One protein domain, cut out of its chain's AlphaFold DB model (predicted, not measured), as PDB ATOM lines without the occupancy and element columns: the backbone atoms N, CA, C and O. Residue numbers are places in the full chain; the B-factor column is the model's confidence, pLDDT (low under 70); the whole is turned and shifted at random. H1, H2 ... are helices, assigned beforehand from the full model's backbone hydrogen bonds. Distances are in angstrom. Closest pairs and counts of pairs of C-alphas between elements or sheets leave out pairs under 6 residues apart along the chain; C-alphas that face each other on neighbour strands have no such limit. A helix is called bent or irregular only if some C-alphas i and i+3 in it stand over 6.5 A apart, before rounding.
ATOM      1  N   TYR A   2     486.072  23.779 593.921       83.12
ATOM      2  CA  TYR A   2     487.299  23.542 594.706       83.12
ATOM      3  C   TYR A   2     487.140  22.558 595.879       83.12
ATOM      4  O   TYR A   2     487.855  21.565 595.946       83.12
ATOM      5  N   ILE A   3     486.160  22.780 596.763       81.06
ATOM      6  CA  ILE A   3     485.970  21.947 597.966       81.06
ATOM      7  C   ILE A   3     485.709  20.479 597.617       81.06
ATOM      8  O   ILE A   3     486.292  19.589 598.229       81.06
ATOM      9  N   LYS A   4     484.881  20.228 596.595       84.19
ATOM     10  CA  LYS A   4     484.597  18.869 596.114       84.19
ATOM     11  C   LYS A   4     485.849  18.222 595.512       84.19
ATOM     12  O   LYS A   4     486.151  17.079 595.826       84.19
ATOM     13  N   ALA A   5     486.606  18.957 594.695       85.38
ATOM     14  CA  ALA A   5     487.861  18.457 594.131       85.38
ATOM     15  C   ALA A   5     488.889  18.128 595.230       85.38
ATOM     16  O   ALA A   5     489.507  17.063 595.205       85.38
ATOM     17  N   SER A   6     489.020  18.994 596.240       86.56
ATOM     18  CA  SER A   6     489.908  18.756 597.379       86.56
ATOM     19  C   SER A   6     489.464  17.561 598.227       86.56
ATOM     20  O   SER A   6     490.327  16.811 598.680       86.56
ATOM     21  N   SER A   7     488.160  17.359 598.447       86.38
ATOM     22  CA  SER A   7     487.673  16.229 599.248       86.38
ATOM     23  C   SER A   7     487.898  14.895 598.540       86.38
ATOM     24  O   SER A   7     488.379  13.952 599.166       86.38
ATOM     25  N   VAL A   8     487.644  14.829 597.230       87.62
ATOM     26  CA  VAL A   8     487.903  13.638 596.407       87.62
ATOM     27  C   VAL A   8     489.392  13.298 596.402       87.62
ATOM     28  O   VAL A   8     489.755  12.150 596.640       87.62
ATOM     29  N   TYR A   9     490.262  14.292 596.215       88.25
ATOM     30  CA  TYR A   9     491.709  14.080 596.255       88.25
ATOM     31  C   TYR A   9     492.192  13.556 597.618       88.25
ATOM     32  O   TYR A   9     492.950  12.587 597.670       88.25
ATOM     33  N   LYS A  10     491.701  14.131 598.728       87.69
ATOM     34  CA  LYS A  10     491.997  13.644 600.088       87.69
ATOM     35  C   LYS A  10     491.510  12.211 600.306       87.69
ATOM     36  O   LYS A  10     492.225  11.415 600.909       87.69
ATOM     37  N   ASN A  11     490.333  11.867 599.782       87.50
ATOM     38  CA  ASN A  11     489.813  10.505 599.854       87.50
ATOM     39  C   ASN A  11     490.753   9.519 599.135       87.50
ATOM     40  O   ASN A  11     491.219   8.573 599.765       87.50
ATOM     41  N   ILE A  12     491.151   9.811 597.887       84.88
ATOM     42  CA  ILE A  12     492.083   8.977 597.101       84.88
ATOM     43  C   ILE A  12     493.420   8.771 597.828       84.88
ATOM     44  O   ILE A  12     493.960   7.665 597.820       84.88
ATOM     45  N   GLN A  13     493.948   9.808 598.490       84.25
ATOM     46  CA  GLN A  13     495.153   9.674 599.312       84.25
ATOM     47  C   GLN A  13     494.949   8.735 600.515       84.25
ATOM     48  O   GLN A  13     495.856   7.977 600.855       84.25
ATOM     49  N   SER A  14     493.771   8.769 601.149       80.81
ATOM     50  CA  SER A  14     493.451   7.987 602.353       80.81
ATOM     51  C   SER A  14     493.082   6.518 602.091       80.81
ATOM     52  O   SER A  14     493.304   5.671 602.957       80.81
ATOM     53  N   THR A  15     492.589   6.169 600.894       68.44
ATOM     54  CA  THR A  15     492.152   4.799 600.545       68.44
ATOM     55  C   THR A  15     493.295   3.765 600.562       68.44
ATOM     56  O   THR A  15     493.042   2.566 600.563       68.44
ATOM     57  N   GLY A  16     494.561   4.192 600.639       58.22
ATOM     58  CA  GLY A  16     495.727   3.302 600.727       58.22
ATOM     59  C   GLY A  16     495.970   2.634 602.091       58.22
ATOM     60  O   GLY A  16     496.926   1.871 602.201       58.22
ATOM     61  N   GLN A  17     495.163   2.917 603.124       55.84
ATOM     62  CA  GLN A  17     495.377   2.390 604.485       55.84
ATOM     63  C   GLN A  17     494.529   1.161 604.853       55.84
ATOM     64  O   GLN A  17     494.876   0.447 605.794       55.84
ATOM     65  N   ASN A  18     493.461   0.859 604.108       56.78
ATOM     66  CA  ASN A  18     492.642  -0.329 604.350       56.78
ATOM     67  C   ASN A  18     493.119  -1.483 603.459       56.78
ATOM     68  O   ASN A  18     493.266  -1.311 602.253       56.78
ATOM     69  N   LYS A  19     493.327  -2.669 604.050       53.34
ATOM     70  CA  LYS A  19     493.735  -3.948 603.418       53.34
ATOM     71  C   LYS A  19     492.765  -4.484 602.333       53.34
ATOM     72  O   LYS A  19     492.744  -5.681 602.068       53.34
ATOM     73  N   SER A  20     491.949  -3.642 601.704       56.47
ATOM     74  CA  SER A  20     491.252  -3.970 600.463       56.47
ATOM     75  C   SER A  20     492.254  -3.966 599.310       56.47
ATOM     76  O   SER A  20     493.059  -3.051 599.178       56.47
ATOM     77  N   THR A  21     492.193  -4.990 598.471       58.12
ATOM     78  CA  THR A  21     493.169  -5.436 597.460       58.12
ATOM     79  C   THR A  21     493.555  -4.413 596.370       58.12
ATOM     80  O   THR A  21     494.315  -4.746 595.463       58.12
ATOM     81  N   PHE A  22     493.071  -3.168 596.431       69.25
ATOM     82  CA  PHE A  22     493.250  -2.147 595.400       69.25
ATOM     83  C   PHE A  22     493.684  -0.794 595.991       69.25
ATOM     84  O   PHE A  22     492.911  -0.103 596.650       69.25
ATOM     85  N   ASN A  23     494.939  -0.401 595.739       78.81
ATOM     86  CA  ASN A  23     495.521   0.856 596.216       78.81
ATOM     87  C   ASN A  23     495.407   1.953 595.140       78.81
ATOM     88  O   ASN A  23     496.312   2.129 594.322       78.81
ATOM     89  N   CYS A  24     494.301   2.705 595.152       82.62
ATOM     90  CA  CYS A  24     494.048   3.799 594.204       82.62
ATOM     91  C   CYS A  24     495.150   4.867 594.194       82.62
ATOM     92  O   CYS A  24     495.443   5.418 593.138       82.62
ATOM     93  N   LYS A  25     495.783   5.155 595.342       84.69
ATOM     94  CA  LYS A  25     496.886   6.125 595.436       84.69
ATOM     95  C   LYS A  25     498.054   5.700 594.545       84.69
ATOM     96  O   LYS A  25     498.524   6.500 593.742       84.69
ATOM     97  N   LYS A  26     498.464   4.433 594.642       83.06
ATOM     98  CA  LYS A  26     499.579   3.889 593.859       83.06
ATOM     99  C   LYS A  26     499.302   3.961 592.354       83.06
ATOM    100  O   LYS A  26     500.154   4.408 591.600       83.06
ATOM    101  N   TYR A  27     498.102   3.571 591.924       83.81
ATOM    102  CA  TYR A  27     497.759   3.526 590.497       83.81
ATOM    103  C   TYR A  27     497.432   4.893 589.888       83.81
ATOM    104  O   TYR A  27     497.781   5.141 588.744       83.81
ATOM    105  N   LEU A  28     496.765   5.784 590.624       83.25
ATOM    106  CA  LEU A  28     496.288   7.058 590.073       83.25
ATOM    107  C   LEU A  28     497.242   8.226 590.328       83.25
ATOM    108  O   LEU A  28     497.225   9.198 589.579       83.25
ATOM    109  N   LEU A  29     498.030   8.181 591.407       84.88
ATOM    110  CA  LEU A  29     498.903   9.292 591.794       84.88
ATOM    111  C   LEU A  29     500.385   8.988 591.567       84.88
ATOM    112  O   LEU A  29     501.126   9.923 591.282       84.88
ATOM    113  N   GLU A  30     500.816   7.731 591.693       82.88
ATOM    114  CA  GLU A  30     502.240   7.348 591.702       82.88
ATOM    115  C   GLU A  30     502.669   6.515 590.478       82.88
ATOM    116  O   GLU A  30     503.853   6.223 590.336       82.88
ATOM    117  N   SER A  31     501.734   6.121 589.604       82.44
ATOM    118  CA  SER A  31     502.019   5.230 588.467       82.44
ATOM    119  C   SER A  31     502.734   5.922 587.304       82.44
ATOM    120  O   SER A  31     503.462   5.264 586.564       82.44
ATOM    121  N   ASP A  32     502.524   7.228 587.134       80.38
ATOM    122  CA  ASP A  32     502.988   7.969 585.962       80.38
ATOM    123  C   ASP A  32     504.159   8.898 586.299       80.38
ATOM    124  O   ASP A  32     504.161   9.581 587.324       80.38
ATOM    125  N   ASN A  33     505.116   9.010 585.368       77.69
ATOM    126  CA  ASN A  33     506.251   9.944 585.462       77.69
ATOM    127  C   ASN A  33     505.822  11.425 585.474       77.69
ATOM    128  O   ASN A  33     506.603  12.292 585.862       77.69
ATOM    129  N   SER A  34     504.594  11.721 585.038       80.44
ATOM    130  CA  SER A  34     503.984  13.048 585.104       80.44
ATOM    131  C   SER A  34     502.655  12.950 585.857       80.44
ATOM    132  O   SER A  34     501.644  12.563 585.268       80.44
ATOM    133  N   PRO A  35     502.616  13.256 587.167       83.38
ATOM    134  CA  PRO A  35     501.420  13.065 587.976       83.38
ATOM    135  C   PRO A  35     500.392  14.171 587.694       83.38
ATOM    136  O   PRO A  35     500.316  15.192 588.390       83.38
ATOM    137  N   VAL A  36     499.568  13.961 586.664       88.19
ATOM    138  CA  VAL A  36     498.558  14.920 586.178       88.19
ATOM    139  C   VAL A  36     497.572  15.308 587.279       88.19
ATOM    140  O   VAL A  36     497.303  16.491 587.474       88.19
ATOM    141  N   ILE A  37     497.066  14.336 588.048       88.25
ATOM    142  CA  ILE A  37     496.077  14.583 589.111       88.25
ATOM    143  C   ILE A  37     496.667  15.464 590.219       88.25
ATOM    144  O   ILE A  37     496.017  16.404 590.677       88.25
ATOM    145  N   GLN A  38     497.906  15.186 590.633       87.44
ATOM    146  CA  GLN A  38     498.580  15.970 591.669       87.44
ATOM    147  C   GLN A  38     498.820  17.407 591.191       87.44
ATOM    148  O   GLN A  38     498.495  18.355 591.904       87.44
ATOM    149  N   SER A  39     499.303  17.559 589.957       90.31
ATOM    150  CA  SER A  39     499.549  18.864 589.335       90.31
ATOM    151  C   SER A  39     498.260  19.675 589.180       90.31
ATOM    152  O   SER A  39     498.219  20.857 589.514       90.31
ATOM    153  N   ALA A  40     497.169  19.042 588.740       91.50
ATOM    154  CA  ALA A  40     495.870  19.689 588.596       91.50
ATOM    155  C   ALA A  40     495.331  20.205 589.939       91.50
ATOM    156  O   ALA A  40     494.900  21.354 590.028       91.50
ATOM    157  N   ILE A  41     495.391  19.393 590.999       90.44
ATOM    158  CA  ILE A  41     494.943  19.805 592.336       90.44
ATOM    159  C   ILE A  41     495.835  20.908 592.913       90.44
ATOM    160  O   ILE A  41     495.312  21.857 593.497       90.44
ATOM    161  N   ALA A  42     497.153  20.835 592.712       90.94
ATOM    162  CA  ALA A  42     498.081  21.884 593.128       90.94
ATOM    163  C   ALA A  42     497.790  23.220 592.421       90.94
ATOM    164  O   ALA A  42     497.738  24.269 593.068       90.94
ATOM    165  N   ASN A  43     497.512  23.184 591.115       93.00
ATOM    166  CA  ASN A  43     497.125  24.366 590.346       93.00
ATOM    167  C   ASN A  43     495.788  24.937 590.827       93.00
ATOM    168  O   ASN A  43     495.684  26.134 591.076       93.00
ATOM    169  N   ILE A  44     494.783  24.085 591.034       91.81
ATOM    170  CA  ILE A  44     493.476  24.481 591.570       91.81
ATOM    171  C   ILE A  44     493.619  25.141 592.953       91.81
ATOM    172  O   ILE A  44     493.005  26.179 593.205       91.81
ATOM    173  N   HIS A  45     494.445  24.578 593.839       90.88
ATOM    174  CA  HIS A  45     494.742  25.163 595.148       90.88
ATOM    175  C   HIS A  45     495.439  26.523 595.021       90.88
ATOM    176  O   HIS A  45     495.078  27.473 595.714       90.88
ATOM    177  N   THR A  46     496.404  26.636 594.110       94.06
ATOM    178  CA  THR A  46     497.130  27.884 593.850       94.06
ATOM    179  C   THR A  46     496.195  28.978 593.339       94.06
ATOM    180  O   THR A  46     496.217  30.088 593.861       94.06
ATOM    181  N   ILE A  47     495.314  28.659 592.388       93.44
ATOM    182  CA  ILE A  47     494.304  29.595 591.876       93.44
ATOM    183  C   ILE A  47     493.381  30.057 593.009       93.44
ATOM    184  O   ILE A  47     493.174  31.255 593.173       93.44
ATOM    185  N   TRP A  48     492.884  29.131 593.836       91.81
ATOM    186  CA  TRP A  48     492.018  29.453 594.977       91.81
ATOM    187  C   TRP A  48     492.683  30.412 595.974       91.81
ATOM    188  O   TRP A  48     492.058  31.366 596.441       91.81
ATOM    189  N   LYS A  49     493.961  30.172 596.292       92.06
ATOM    190  CA  LYS A  49     494.738  31.020 597.205       92.06
ATOM    191  C   LYS A  49     495.049  32.387 596.608       92.06
ATOM    192  O   LYS A  49     494.828  33.387 597.282       92.06
ATOM    193  N   ASN A  50     495.485  32.440 595.352       93.94
ATOM    194  CA  ASN A  50     495.840  33.693 594.682       93.94
ATOM    195  C   ASN A  50     494.621  34.590 594.426       93.94
ATOM    196  O   ASN A  50     494.750  35.810 594.422       93.94
ATOM    197  N   ALA A  51     493.436  34.001 594.248       93.19
ATOM    198  CA  ALA A  51     492.177  34.731 594.120       93.19
ATOM    199  C   ALA A  51     491.565  35.145 595.475       93.19
ATOM    200  O   ALA A  51     490.482  35.736 595.506       93.19
ATOM    201  N   TYR A  52     492.221  34.817 596.595       93.06
ATOM    202  CA  TYR A  52     491.728  35.054 597.955       93.06
ATOM    203  C   TYR A  52     490.295  34.542 598.171       93.06
ATOM    204  O   TYR A  52     489.494  35.165 598.870       93.06
TER     205      TYR A  52
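What this domain is: This is residues 2 to 52 of the 224 residues of the protein "OSTM1" of Sepia pharaonis (UniProt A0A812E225). Long helix H1 makes one side of a flat, loose body, and the backbone folds back over it: short H2 packs on its residues 12 to 16, long H3 on its residues 2 to 9. The printed part has 51 residues with three named helices, H1, H2, H3, no named strand; the class is all helix. The radius of gyration of the C-alphas is 12.5 A, the spans 40 by 23 by 11 A.

Where its parts are: Find C-alpha 2 at (487.299, 23.542, 594.706); H1, residues 2 to 17, runs 24.7 A and is only just irregular, C-alphas 13 and 16 being 6.6 A apart. H2 is residues 24 to 29. H3, residues 36 to 50, runs 20.8 A to C-alpha 50 at (495.840, 33.693, 594.682).

How they stand to each other: H1 touches H2 with residues 12 to 16 alone, opposite ways at a steep tilt of 51 degrees; look at Gln 13 and Lys 25, closest C-alphas, 5.5 A. H1 touches H3 with residues 2 to 9 alone, opposite ways at a steep 42 degrees, closest C-alphas Tyr 2 and Ile 44, 7.0 A. H2 and H3 touch only at the corner, closest C-alphas Leu 29 and Ile 37, 6.6 A. Every O i to N i+4 pair is within hydrogen-bond range in H2 and H3, 10 of 12 in H1.

The domain as a whole: The farthest C-alphas, Thr 21 and Tyr 52, are 40.5 A apart. The printed part has no cut; both links are short. Confidence is under 70 at residues 15 to 22.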